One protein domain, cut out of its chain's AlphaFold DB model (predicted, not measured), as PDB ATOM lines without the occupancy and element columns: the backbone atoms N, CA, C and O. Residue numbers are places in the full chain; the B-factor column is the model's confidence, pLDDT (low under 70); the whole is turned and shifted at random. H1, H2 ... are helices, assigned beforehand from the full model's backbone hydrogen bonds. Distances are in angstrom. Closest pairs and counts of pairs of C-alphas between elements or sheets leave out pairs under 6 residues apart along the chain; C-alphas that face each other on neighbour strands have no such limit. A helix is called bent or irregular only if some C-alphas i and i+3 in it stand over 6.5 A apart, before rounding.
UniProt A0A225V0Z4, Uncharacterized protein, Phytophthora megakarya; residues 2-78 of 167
ATOM      1  N   TRP A   2       8.892 -56.677 -12.410       76.94
ATOM      2  CA  TRP A   2       8.059 -55.881 -11.499       76.94
ATOM      3  C   TRP A   2       6.826 -55.235 -12.160       76.94
ATOM      4  O   TRP A   2       5.776 -55.130 -11.547       76.94
ATOM      5  N   LEU A   3       6.907 -54.888 -13.449       77.75
ATOM      6  CA  LEU A   3       5.784 -54.343 -14.224       77.75
ATOM      7  C   LEU A   3       4.578 -55.292 -14.325       77.75
ATOM      8  O   LEU A   3       3.444 -54.824 -14.365       77.75
ATOM      9  N   LYS A   4       4.804 -56.612 -14.356       84.06
ATOM     10  CA  LYS A   4       3.720 -57.606 -14.364       84.06
ATOM     11  C   LYS A   4       3.062 -57.706 -12.986       84.06
ATOM     12  O   LYS A   4       1.844 -57.704 -12.910       84.06
ATOM     13  N   GLU A   5       3.862 -57.720 -11.923       80.31
ATOM     14  CA  GLU A   5       3.364 -57.735 -10.540       80.31
ATOM     15  C   GLU A   5       2.578 -56.465 -10.211       80.31
ATOM     16  O   GLU A   5       1.509 -56.557  -9.624       80.31
ATOM     17  N   VAL A   6       3.044 -55.291 -10.650       76.25
ATOM     18  CA  VAL A   6       2.314 -54.023 -10.479       76.25
ATOM     19  C   VAL A   6       0.984 -54.040 -11.228       76.25
ATOM     20  O   VAL A   6      -0.016 -53.612 -10.671       76.25
ATOM     21  N   ALA A   7       0.942 -54.558 -12.459       78.38
ATOM     22  CA  ALA A   7      -0.303 -54.660 -13.222       78.38
ATOM     23  C   ALA A   7      -1.283 -55.686 -12.625       78.38
ATOM     24  O   ALA A   7      -2.492 -55.478 -12.653       78.38
ATOM     25  N   GLU A   8      -0.783 -56.794 -12.076       82.12
ATOM     26  CA  GLU A   8      -1.610 -57.789 -11.386       82.12
ATOM     27  C   GLU A   8      -2.126 -57.267 -10.040       82.12
ATOM     28  O   GLU A   8      -3.285 -57.507  -9.696       82.12
ATOM     29  N   LEU A   9      -1.300 -56.515  -9.306       74.19
ATOM     30  CA  LEU A   9      -1.702 -55.831  -8.080       74.19
ATOM     31  C   LEU A   9      -2.731 -54.732  -8.380       74.19
ATOM     32  O   LEU A   9      -3.750 -54.684  -7.709       74.19
ATOM     33  N   ASP A  10      -2.534 -53.935  -9.434       75.81
ATOM     34  CA  ASP A  10      -3.514 -52.955  -9.932       75.81
ATOM     35  C   ASP A  10      -4.833 -53.615 -10.350       75.81
ATOM     36  O   ASP A  10      -5.913 -53.125 -10.051       75.81
ATOM     37  N   ALA A  11      -4.780 -54.768 -11.016       79.50
ATOM     38  CA  ALA A  11      -5.989 -55.471 -11.429       79.50
ATOM     39  C   ALA A  11      -6.760 -56.055 -10.233       79.50
ATOM     40  O   ALA A  11      -7.995 -56.048 -10.226       79.50
ATOM     41  N   ARG A  12      -6.044 -56.574  -9.228       77.56
ATOM     42  CA  ARG A  12      -6.634 -57.164  -8.015       77.56
ATOM     43  C   ARG A  12      -7.092 -56.101  -7.016       77.56
ATOM     44  O   ARG A  12      -8.083 -56.293  -6.315       77.56
ATOM     45  N   GLU A  13      -6.371 -54.992  -6.967       72.88
ATOM     46  CA  GLU A  13      -6.534 -53.898  -6.018       72.88
ATOM     47  C   GLU A  13      -6.531 -52.556  -6.746       72.88
ATOM     48  O   GLU A  13      -5.816 -51.622  -6.394       72.88
ATOM     49  N   SER A  14      -7.394 -52.435  -7.752       62.41
ATOM     50  CA  SER A  14      -7.572 -51.189  -8.514       62.41
ATOM     51  C   SER A  14      -7.948 -50.003  -7.621       62.41
ATOM     52  O   SER A  14      -7.696 -48.844  -7.942       62.41
ATOM     53  N   TRP A  15      -8.508 -50.304  -6.451       56.88
ATOM     54  CA  TRP A  15      -8.826 -49.368  -5.385       56.88
ATOM     55  C   TRP A  15      -7.598 -48.884  -4.592       56.88
ATOM     56  O   TRP A  15      -7.658 -47.771  -4.076       56.88
ATOM     57  N   SER A  16      -6.499 -49.648  -4.537       63.19
ATOM     58  CA  SER A  16      -5.230 -49.245  -3.903       63.19
ATOM     59  C   SER A  16      -4.437 -48.260  -4.770       63.19
ATOM     60  O   SER A  16      -3.814 -47.337  -4.247       63.19
ATOM     61  N   ASN A  17      -4.488 -48.385  -6.104       62.69
ATOM     62  CA  ASN A  17      -3.777 -47.459  -7.000       62.69
ATOM     63  C   ASN A  17      -4.455 -46.094  -7.138       62.69
ATOM     64  O   ASN A  17      -3.779 -45.083  -7.328       62.69
ATOM     65  N   TYR A  18      -5.771 -46.033  -6.933       69.44
ATOM     66  CA  TYR A  18      -6.507 -44.771  -6.925       69.44
ATOM     67  C   TYR A  18      -6.134 -43.846  -5.757       69.44
ATOM     68  O   TYR A  18      -6.578 -42.704  -5.740       69.44
ATOM     69  N   TRP A  19      -5.339 -44.280  -4.774       73.81
ATOM     70  CA  TRP A  19      -4.981 -43.440  -3.624       73.81
ATOM     71  C   TRP A  19      -3.930 -42.370  -3.920       73.81
ATOM     72  O   TRP A  19      -3.838 -41.394  -3.175       73.81
ATOM     73  N   LEU A  20      -3.149 -42.526  -4.992       81.56
ATOM     74  CA  LEU A  20      -2.284 -41.443  -5.467       81.56
ATOM     75  C   LEU A  20      -3.110 -40.323  -6.109       81.56
ATOM     76  O   LEU A  20      -2.780 -39.155  -5.927       81.56
ATOM     77  N   ASP A  21      -4.197 -40.685  -6.794       84.94
ATOM     78  CA  ASP A  21      -5.104 -39.749  -7.467       84.94
ATOM     79  C   ASP A  21      -6.216 -39.215  -6.543       84.94
ATOM     80  O   ASP A  21      -6.764 -38.137  -6.771       84.94
ATOM     81  N   CYS A  22      -6.572 -39.975  -5.506       89.06
ATOM     82  CA  CYS A  22      -7.601 -39.664  -4.511       89.06
ATOM     83  C   CYS A  22      -7.051 -39.872  -3.087       89.06
ATOM     84  O   CYS A  22      -7.512 -40.767  -2.361       89.06
ATOM     85  N   PRO A  23      -6.055 -39.076  -2.659       90.44
ATOM     86  CA  PRO A  23      -5.460 -39.196  -1.327       90.44
ATOM     87  C   PRO A  23      -6.462 -38.968  -0.190       90.44
ATOM     88  O   PRO A  23      -6.249 -39.452   0.921       90.44
ATOM     89  N   GLU A  24      -7.567 -38.265  -0.438       91.19
ATOM     90  CA  GLU A  24      -8.636 -38.037   0.535       91.19
ATOM     91  C   GLU A  24      -9.404 -39.313   0.909       91.19
ATOM     92  O   GLU A  24     -10.073 -39.342   1.939       91.19
ATOM     93  N   LYS A  25      -9.289 -40.369   0.094       89.69
ATOM     94  CA  LYS A  25      -9.893 -41.691   0.333       89.69
ATOM     95  C   LYS A  25      -8.891 -42.716   0.857       89.69
ATOM     96  O   LYS A  25      -9.254 -43.871   1.063       89.69
ATOM     97  N   HIS A  26      -7.629 -42.325   1.020       90.44
ATOM     98  CA  HIS A  26      -6.587 -43.233   1.472       90.44
ATOM     99  C   HIS A  26      -6.876 -43.659   2.929       90.44
ATOM    100  O   HIS A  26      -7.006 -42.778   3.780       90.44
ATOM    101  N   PRO A  27      -6.871 -44.965   3.273       89.88
ATOM    102  CA  PRO A  27      -7.179 -45.453   4.627       89.88
ATOM    103  C   PRO A  27      -6.348 -44.801   5.740       89.88
ATOM    104  O   PRO A  27      -6.857 -44.434   6.793       89.88
ATOM    105  N   TYR A  28      -5.056 -44.576   5.493       91.69
ATOM    106  CA  TYR A  28      -4.215 -43.766   6.380       91.69
ATOM    107  C   TYR A  28      -4.824 -42.388   6.712       91.69
ATOM    108  O   TYR A  28      -4.876 -42.003   7.875       91.69
ATOM    109  N   ASN A  29      -5.321 -41.653   5.717       92.19
ATOM    110  CA  ASN A  29      -5.884 -40.317   5.905       92.19
ATOM    111  C   ASN A  29      -7.299 -40.340   6.500       92.19
ATOM    112  O   ASN A  29      -7.641 -39.438   7.258       92.19
ATOM    113  N   THR A  30      -8.115 -41.349   6.183       92.81
ATOM    114  CA  THR A  30      -9.512 -41.443   6.647       92.81
ATOM    115  C   THR A  30      -9.662 -42.142   7.995       92.81
ATOM    116  O   THR A  30     -10.658 -41.924   8.683       92.81
ATOM    117  N   THR A  31      -8.692 -42.975   8.377       92.75
ATOM    118  CA  THR A  31      -8.780 -43.844   9.557       92.75
ATOM    119  C   THR A  31      -7.651 -43.562  10.543       92.75
ATOM    120  O   THR A  31      -7.899 -43.259  11.704       92.75
ATOM    121  N   PHE A  32      -6.395 -43.588  10.096       92.88
ATOM    122  CA  PHE A  32      -5.258 -43.447  11.010       92.88
ATOM    123  C   PHE A  32      -5.017 -41.996  11.455       92.88
ATOM    124  O   PHE A  32      -4.830 -41.740  12.645       92.88
ATOM    125  N   TYR A  33      -5.038 -41.039  10.526       93.56
ATOM    126  CA  TYR A  33      -4.778 -39.625  10.806       93.56
ATOM    127  C   TYR A  33      -5.782 -38.995  11.795       93.56
ATOM    128  O   TYR A  33      -5.330 -38.345  12.740       93.56
ATOM    129  N   PRO A  34      -7.112 -39.218  11.686       93.75
ATOM    130  CA  PRO A  34      -8.079 -38.693  12.658       93.75
ATOM    131  C   PRO A  34      -7.830 -39.168  14.094       93.75
ATOM    132  O   PRO A  34      -8.163 -38.468  15.048       93.75
ATOM    133  N   CYS A  35      -7.219 -40.342  14.255       93.69
ATOM    134  CA  CYS A  35      -6.863 -40.918  15.550       93.69
ATOM    135  C   CYS A  35      -5.478 -40.472  16.053       93.69
ATOM    136  O   CYS A  35      -5.121 -40.761  17.191       93.69
ATOM    137  N   ASN A  36      -4.674 -39.787  15.229       91.69
ATOM    138  CA  ASN A  36      -3.268 -39.495  15.516       91.69
ATOM    139  C   ASN A  36      -2.855 -38.110  14.986       91.69
ATOM    140  O   ASN A  36      -2.195 -37.998  13.953       91.69
ATOM    141  N   ARG A  37      -3.191 -37.039  15.718       79.69
ATOM    142  CA  ARG A  37      -2.935 -35.648  15.284       79.69
ATOM    143  C   ARG A  37      -1.452 -35.307  15.069       79.69
ATOM    144  O   ARG A  37      -1.145 -34.447  14.248       79.69
ATOM    145  N   ASP A  38      -0.541 -35.971  15.776       86.56
ATOM    146  CA  ASP A  38       0.905 -35.707  15.681       86.56
ATOM    147  C   ASP A  38       1.551 -36.313  14.428       86.56
ATOM    148  O   ASP A  38       2.730 -36.090  14.143       86.56
ATOM    149  N   ARG A  39       0.798 -37.120  13.674       87.75
ATOM    150  CA  ARG A  39       1.281 -37.763  12.457       87.75
ATOM    151  C   ARG A  39       0.954 -36.889  11.249       87.75
ATOM    152  O   ARG A  39      -0.124 -36.308  11.197       87.75
ATOM    153  N   PRO A  40       1.873 -36.751  10.279       89.31
ATOM    154  CA  PRO A  40       1.606 -35.964   9.085       89.31
ATOM    155  C   PRO A  40       0.556 -36.651   8.214       89.31
ATOM    156  O   PRO A  40       0.438 -37.873   8.211       89.31
ATOM    157  N   LEU A  41      -0.169 -35.861   7.429       90.25
ATOM    158  CA  LEU A  41      -1.093 -36.383   6.432       90.25
ATOM    159  C   LEU A  41      -0.322 -37.044   5.280       90.25
ATOM    160  O   LEU A  41       0.730 -36.542   4.872       90.25
ATOM    161  N   PHE A  42      -0.860 -38.115   4.703       90.88
ATOM    162  CA  PHE A  42      -0.325 -38.652   3.457       90.88
ATOM    163  C   PHE A  42      -0.718 -37.732   2.293       90.88
ATOM    164  O   PHE A  42      -1.897 -37.600   1.964       90.88
ATOM    165  N   VAL A  43       0.271 -37.086   1.670       91.94
ATOM    166  CA  VAL A  43       0.071 -36.171   0.538       91.94
ATOM    167  C   VAL A  43       0.999 -36.587  -0.611       91.94
ATOM    168  O   VAL A  43       2.216 -36.428  -0.489       91.94
ATOM    169  N   PRO A  44       0.455 -37.113  -1.723       90.38
ATOM    170  CA  PRO A  44       1.225 -37.438  -2.920       90.38
ATOM    171  C   PRO A  44       1.935 -36.227  -3.536       90.38
ATOM    172  O   PRO A  44       1.547 -35.071  -3.348       90.38
ATOM    173  N   ALA A  45       2.971 -36.495  -4.335       88.19
ATOM    174  CA  ALA A  45       3.663 -35.459  -5.091       88.19
ATOM    175  C   ALA A  45       2.693 -34.743  -6.050       88.19
ATOM    176  O   ALA A  45       1.959 -35.384  -6.794       88.19
ATOM    177  N   GLY A  46       2.704 -33.406  -6.044       88.75
ATOM    178  CA  GLY A  46       1.762 -32.592  -6.825       88.75
ATOM    179  C   GLY A  46       0.461 -32.250  -6.092       88.75
ATOM    180  O   GLY A  46      -0.380 -31.536  -6.639       88.75
ATOM    181  N   HIS A  47       0.298 -32.700  -4.848       90.31
ATOM    182  CA  HIS A  47      -0.792 -32.299  -3.965       90.31
ATOM    183  C   HIS A  47      -0.280 -31.476  -2.780       90.31
ATOM    184  O   HIS A  47       0.917 -31.403  -2.506       90.31
ATOM    185  N   SER A  48      -1.202 -30.804  -2.090       91.38
ATOM    186  CA  SER A  48      -0.909 -30.001  -0.905       91.38
ATOM    187  C   SER A  48      -1.837 -30.383   0.242       91.38
ATOM    188  O   SER A  48      -2.953 -30.850   0.023       91.38
ATOM    189  N   LEU A  49      -1.416 -30.126   1.481       90.44
ATOM    190  CA  LEU A  49      -2.278 -30.345   2.644       90.44
ATOM    191  C   LEU A  49      -3.581 -29.533   2.548       90.44
ATOM    192  O   LEU A  49      -4.639 -30.042   2.893       90.44
ATOM    193  N   ALA A  50      -3.523 -28.313   2.008       90.12
ATOM    194  CA  ALA A  50      -4.698 -27.465   1.810       90.12
ATOM    195  C   ALA A  50      -5.663 -27.998   0.736       90.12
ATOM    196  O   ALA A  50      -6.854 -27.709   0.798       90.12
ATOM    197  N   SER A  51      -5.173 -28.767  -0.244       90.94
ATOM    198  CA  SER A  51      -6.024 -29.376  -1.273       90.94
ATOM    199  C   SER A  51      -6.601 -30.722  -0.838       90.94
ATOM    200  O   SER A  51      -7.714 -31.045  -1.226       90.94
ATOM    201  N   VAL A  52      -5.851 -31.504  -0.053       91.88
ATOM    202  CA  VAL A  52      -6.265 -32.849   0.383       91.88
ATOM    203  C   VAL A  52      -7.069 -32.795   1.677       91.88
ATOM    204  O   VAL A  52      -8.146 -33.372   1.745       91.88
ATOM    205  N   GLY A  53      -6.568 -32.081   2.688       92.38
ATOM    206  CA  GLY A  53      -7.123 -32.052   4.041       92.38
ATOM    207  C   GLY A  53      -8.634 -31.810   4.081       92.38
ATOM    208  O   GLY A  53      -9.352 -32.669   4.588       92.38
ATOM    209  N   PRO A  54      -9.151 -30.719   3.478       92.50
ATOM    210  CA  PRO A  54     -10.581 -30.402   3.514       92.50
ATOM    211  C   PRO A  54     -11.498 -31.449   2.869       92.50
ATOM    212  O   PRO A  54     -12.705 -31.408   3.097       92.50
ATOM    213  N   LEU A  55     -10.954 -32.351   2.049       92.31
ATOM    214  CA  LEU A  55     -11.711 -33.399   1.363       92.31
ATOM    215  C   LEU A  55     -11.774 -34.707   2.159       92.31
ATOM    216  O   LEU A  55     -12.537 -35.602   1.794       92.31
ATOM    217  N   ILE A  56     -10.980 -34.836   3.222       92.06
ATOM    218  CA  ILE A  56     -10.918 -36.060   4.015       92.06
ATOM    219  C   ILE A  56     -12.212 -36.215   4.792       92.06
ATOM    220  O   ILE A  56     -12.574 -35.393   5.636       92.06
ATOM    221  N   VAL A  57     -12.873 -37.337   4.542       91.81
ATOM    222  CA  VAL A  57     -14.002 -37.803   5.334       91.81
ATOM    223  C   VAL A  57     -13.505 -38.968   6.172       91.81
ATOM    224  O   VAL A  57     -12.965 -39.935   5.639       91.81
ATOM    225  N   ARG A  58     -13.676 -38.867   7.491       92.38
ATOM    226  CA  ARG A  58     -13.364 -39.960   8.411       92.38
ATOM    227  C   ARG A  58     -14.117 -41.225   7.997       92.38
ATOM    228  O   ARG A  58     -15.298 -41.152   7.655       92.38
ATOM    229  N   ASP A  59     -13.455 -42.369   8.105       92.31
ATOM    230  CA  ASP A  59     -14.098 -43.671   7.980       92.31
ATOM    231  C   ASP A  59     -15.299 -43.779   8.953       92.31
ATOM    232  O   ASP A  59     -15.125 -43.592  10.164       92.31
ATOM    233  N   PRO A  60     -16.519 -44.066   8.458       91.56
ATOM    234  CA  PRO A  60     -17.703 -44.252   9.293       91.56
ATOM    235  C   PRO A  60     -17.590 -45.377  10.329       91.56
ATOM    236  O   PRO A  60     -18.380 -45.395  11.273       91.56
ATOM    237  N   ALA A  61     -16.657 -46.317  10.157       93.06
ATOM    238  CA  ALA A  61     -16.429 -47.405  11.104       93.06
ATOM    239  C   ALA A  61     -15.763 -46.944  12.415       93.06
ATOM    240  O   ALA A  61     -15.867 -47.647  13.419       93.06
ATOM    241  N   LEU A  62     -15.111 -45.774  12.427       91.56
ATOM    242  CA  LEU A  62     -14.441 -45.237  13.613       91.56
ATOM    243  C   LEU A  62     -15.436 -44.705  14.650       91.56
ATOM    244  O   LEU A  62     -16.295 -43.864  14.348       91.56
ATOM    245  N   ILE A  63     -15.266 -45.120  15.906       93.94
ATOM    246  CA  ILE A  63     -16.085 -44.624  17.020       93.94
ATOM    247  C   ILE A  63     -15.530 -43.302  17.547       93.94
ATOM    248  O   ILE A  63     -14.325 -43.128  17.635       93.94
ATOM    249  N   ASN A  64     -16.390 -42.379  17.994       91.44
ATOM    250  CA  ASN A  64     -15.968 -41.033  18.425       91.44
ATOM    251  C   ASN A  64     -14.870 -40.996  19.507       91.44
ATOM    252  O   ASN A  64     -14.160 -40.001  19.586       91.44
ATOM    253  N   ALA A  65     -14.732 -42.046  20.321       92.12
ATOM    254  CA  ALA A  65     -13.686 -42.145  21.340       92.12
ATOM    255  C   ALA A  65     -12.271 -42.327  20.756       92.12
ATOM    256  O   ALA A  65     -11.299 -41.970  21.411       92.12
ATOM    257  N   GLU A  66     -12.154 -42.865  19.540       92.19
ATOM    258  CA  GLU A  66     -10.871 -43.099  18.862       92.19
ATOM    259  C   GLU A  66     -10.353 -41.848  18.146       92.19
ATOM    260  O   GLU A  66      -9.176 -41.770  17.808       92.19
ATOM    261  N   ILE A  67     -11.220 -40.868  17.885       93.44
ATOM    262  CA  ILE A  67     -10.848 -39.660  17.152       93.44
ATOM    263  C   ILE A  67     -10.290 -38.620  18.104       93.44
ATOM    264  O   ILE A  67     -10.921 -38.228  19.088       93.44
ATOM    265  N   VAL A  68      -9.127 -38.094  17.742       92.25
ATOM    266  CA  VAL A  68      -8.522 -36.978  18.451       92.25
ATOM    267  C   VAL A  68      -9.332 -35.717  18.173       92.25
ATOM    268  O   VAL A  68      -9.580 -35.341  17.026       92.25
ATOM    269  N   GLY A  69      -9.731 -35.039  19.249       89.75
ATOM    270  CA  GLY A  69     -10.470 -33.786  19.173       89.75
ATOM    271  C   GLY A  69      -9.757 -32.760  18.291       89.75
ATOM    272  O   GLY A  69      -8.594 -32.411  18.514       89.75
ATOM    273  N   GLY A  70     -10.479 -32.267  17.291       86.25
ATOM    274  CA  GLY A  70     -10.021 -31.189  16.432       86.25
ATOM    275  C   GLY A  70      -8.983 -31.553  15.379       86.25
ATOM    276  O   GLY A  70      -8.224 -30.687  14.935       86.25
ATOM    277  N   TRP A  71      -8.948 -32.820  14.965       88.12
ATOM    278  CA  TRP A  71      -8.125 -33.269  13.844       88.12
ATOM    279  C   TRP A  71      -8.456 -32.537  12.531       88.12
ATOM    280  O   TRP A  71      -7.567 -32.386  11.701       88.12
ATOM    281  N   GLU A  72      -9.677 -32.017  12.352       87.38
ATOM    282  CA  GLU A  72     -10.073 -31.276  11.145       87.38
ATOM    283  C   GLU A  72      -9.575 -29.823  11.129       87.38
ATOM    284  O   GLU A  72      -9.441 -29.208  10.068       87.38
ATOM    285  N   GLN A  73      -9.284 -29.239  12.298       84.38
ATOM    286  CA  GLN A  73      -8.829 -27.846  12.368       84.38
ATOM    287  C   GLN A  73      -7.430 -27.652  11.771       84.38
ATOM    288  O   GLN A  73      -7.032 -26.518  11.507       84.38
ATOM    289  N   THR A  74      -6.687 -28.732  11.514       77.81
ATOM    290  CA  THR A  74      -5.364 -28.676  10.879       77.81
ATOM    291  C   THR A  74      -5.411 -28.175   9.432       77.81
ATOM    292  O   THR A  74      -4.403 -27.665   8.946       77.81
ATOM    293  N   PHE A  75      -6.559 -28.264   8.750       81.31
ATOM    294  CA  PHE A  75      -6.704 -27.872   7.341       81.31
ATOM    295  C   PHE A  75      -7.915 -26.979   7.037       81.31
ATOM    296  O   PHE A  75      -8.043 -26.505   5.911       81.31
ATOM    297  N   GLN A  76      -8.779 -26.686   8.011       70.69
ATOM    298  CA  GLN A  76      -9.917 -25.770   7.823       70.69
ATOM    299  C   GLN A  76      -9.524 -24.279   7.789       70.69
ATOM    300  O   GLN A  76     -10.381 -23.419   7.591       70.69
ATOM    301  N   GLY A  77      -8.229 -23.965   7.918       60.28
ATOM    302  CA  GLY A  77      -7.744 -22.596   8.074       60.28
ATOM    303  C   GLY A  77      -8.165 -22.007   9.422       60.28
ATOM    304  O   GLY A  77      -9.112 -22.461  10.061       60.28
ATOM    305  N   SER A  78      -7.457 -20.980   9.891       51.97
ATOM    306  CA  SER A  78      -8.009 -20.168  10.976       51.97
ATOM    307  C   SER A  78      -9.297 -19.524  10.451       51.97
ATOM    308  O   SER A  78      -9.250 -18.974   9.344       51.97
TER     309      SER A  78
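Overview. This is residues 2 to 78 of the 167 residues of an uncharacterized protein of Phytophthora megakarya (UniProt A0A225V0Z4). Two helices, H1 and H2, meet near their ends as an L and make an arm that leads into a body of three short helices, H3, H4 and H5, and long loops. H1 is at the far end of the arm, and H3 is nearest the middle of the whole. The printed part has 77 residues with five named helices in the order H1 to H5 and no named strand; its class is all helix. It is only just loose, close to compact, with a radius of gyration of the C-alphas of 14.2 A, and elongated, spanning 45 by 28 by 18 A.

Along the chain. H1, residues 2 to 12, begins at C-alpha 2 (8.059, -55.881, -11.499) and is 15.2 A long. H2, residues 14 to 21, measures 11.7 A. H3, residues 27 to 35, measures 11.8 A, and H4, residues 49 to 55, 10.0 A. H3 and H4 are only just irregular: C-alphas 30 and 33 are 6.6 A apart, C-alphas 51 and 54 6.7 A. H5, residues 71 to 74, spans 6.1 A and ends at C-alpha 74 (-5.364, -28.676, 10.879).

Arrangement. H1 and H2 are close but not clearly touching; their closest C-alphas, of Asp 10 and Asn 17, are 6.2 A apart. Their lines are only just about perpendicular, at 72 degrees. H2 and H3 are apart, as are H3 and H4. H3 touches H5, with the closest C-alphas, of Pro 34 and Trp 71, 5.6 A apart. H4 and H5 only just touch, with 3 pairs of C-alphas within 8 A, the closest being Pro 54 and Glu 72 at 7.7 A. In H1 every O i to N i+4 pair is within hydrogen-bond range; H2 has 0 of 4, H3 2 of 5 and H4 1 of 3, beside O i to N i+3 counts of 2 of 5, 2 of 6 and 1 of 4, and H5 is too short for an i+4 pair.

Size, cuts and confidence. The two farthest C-alphas, of Lys 4 and Ser 78, are 46.7 A apart. The printed part has no cut. The links from H3 to H4 and from H4 to H5 are long, with 13 and 15 residues. The mean pLDDT of the printed part is 85.1; residues 14 to 18 and 77 to 78 are under 70.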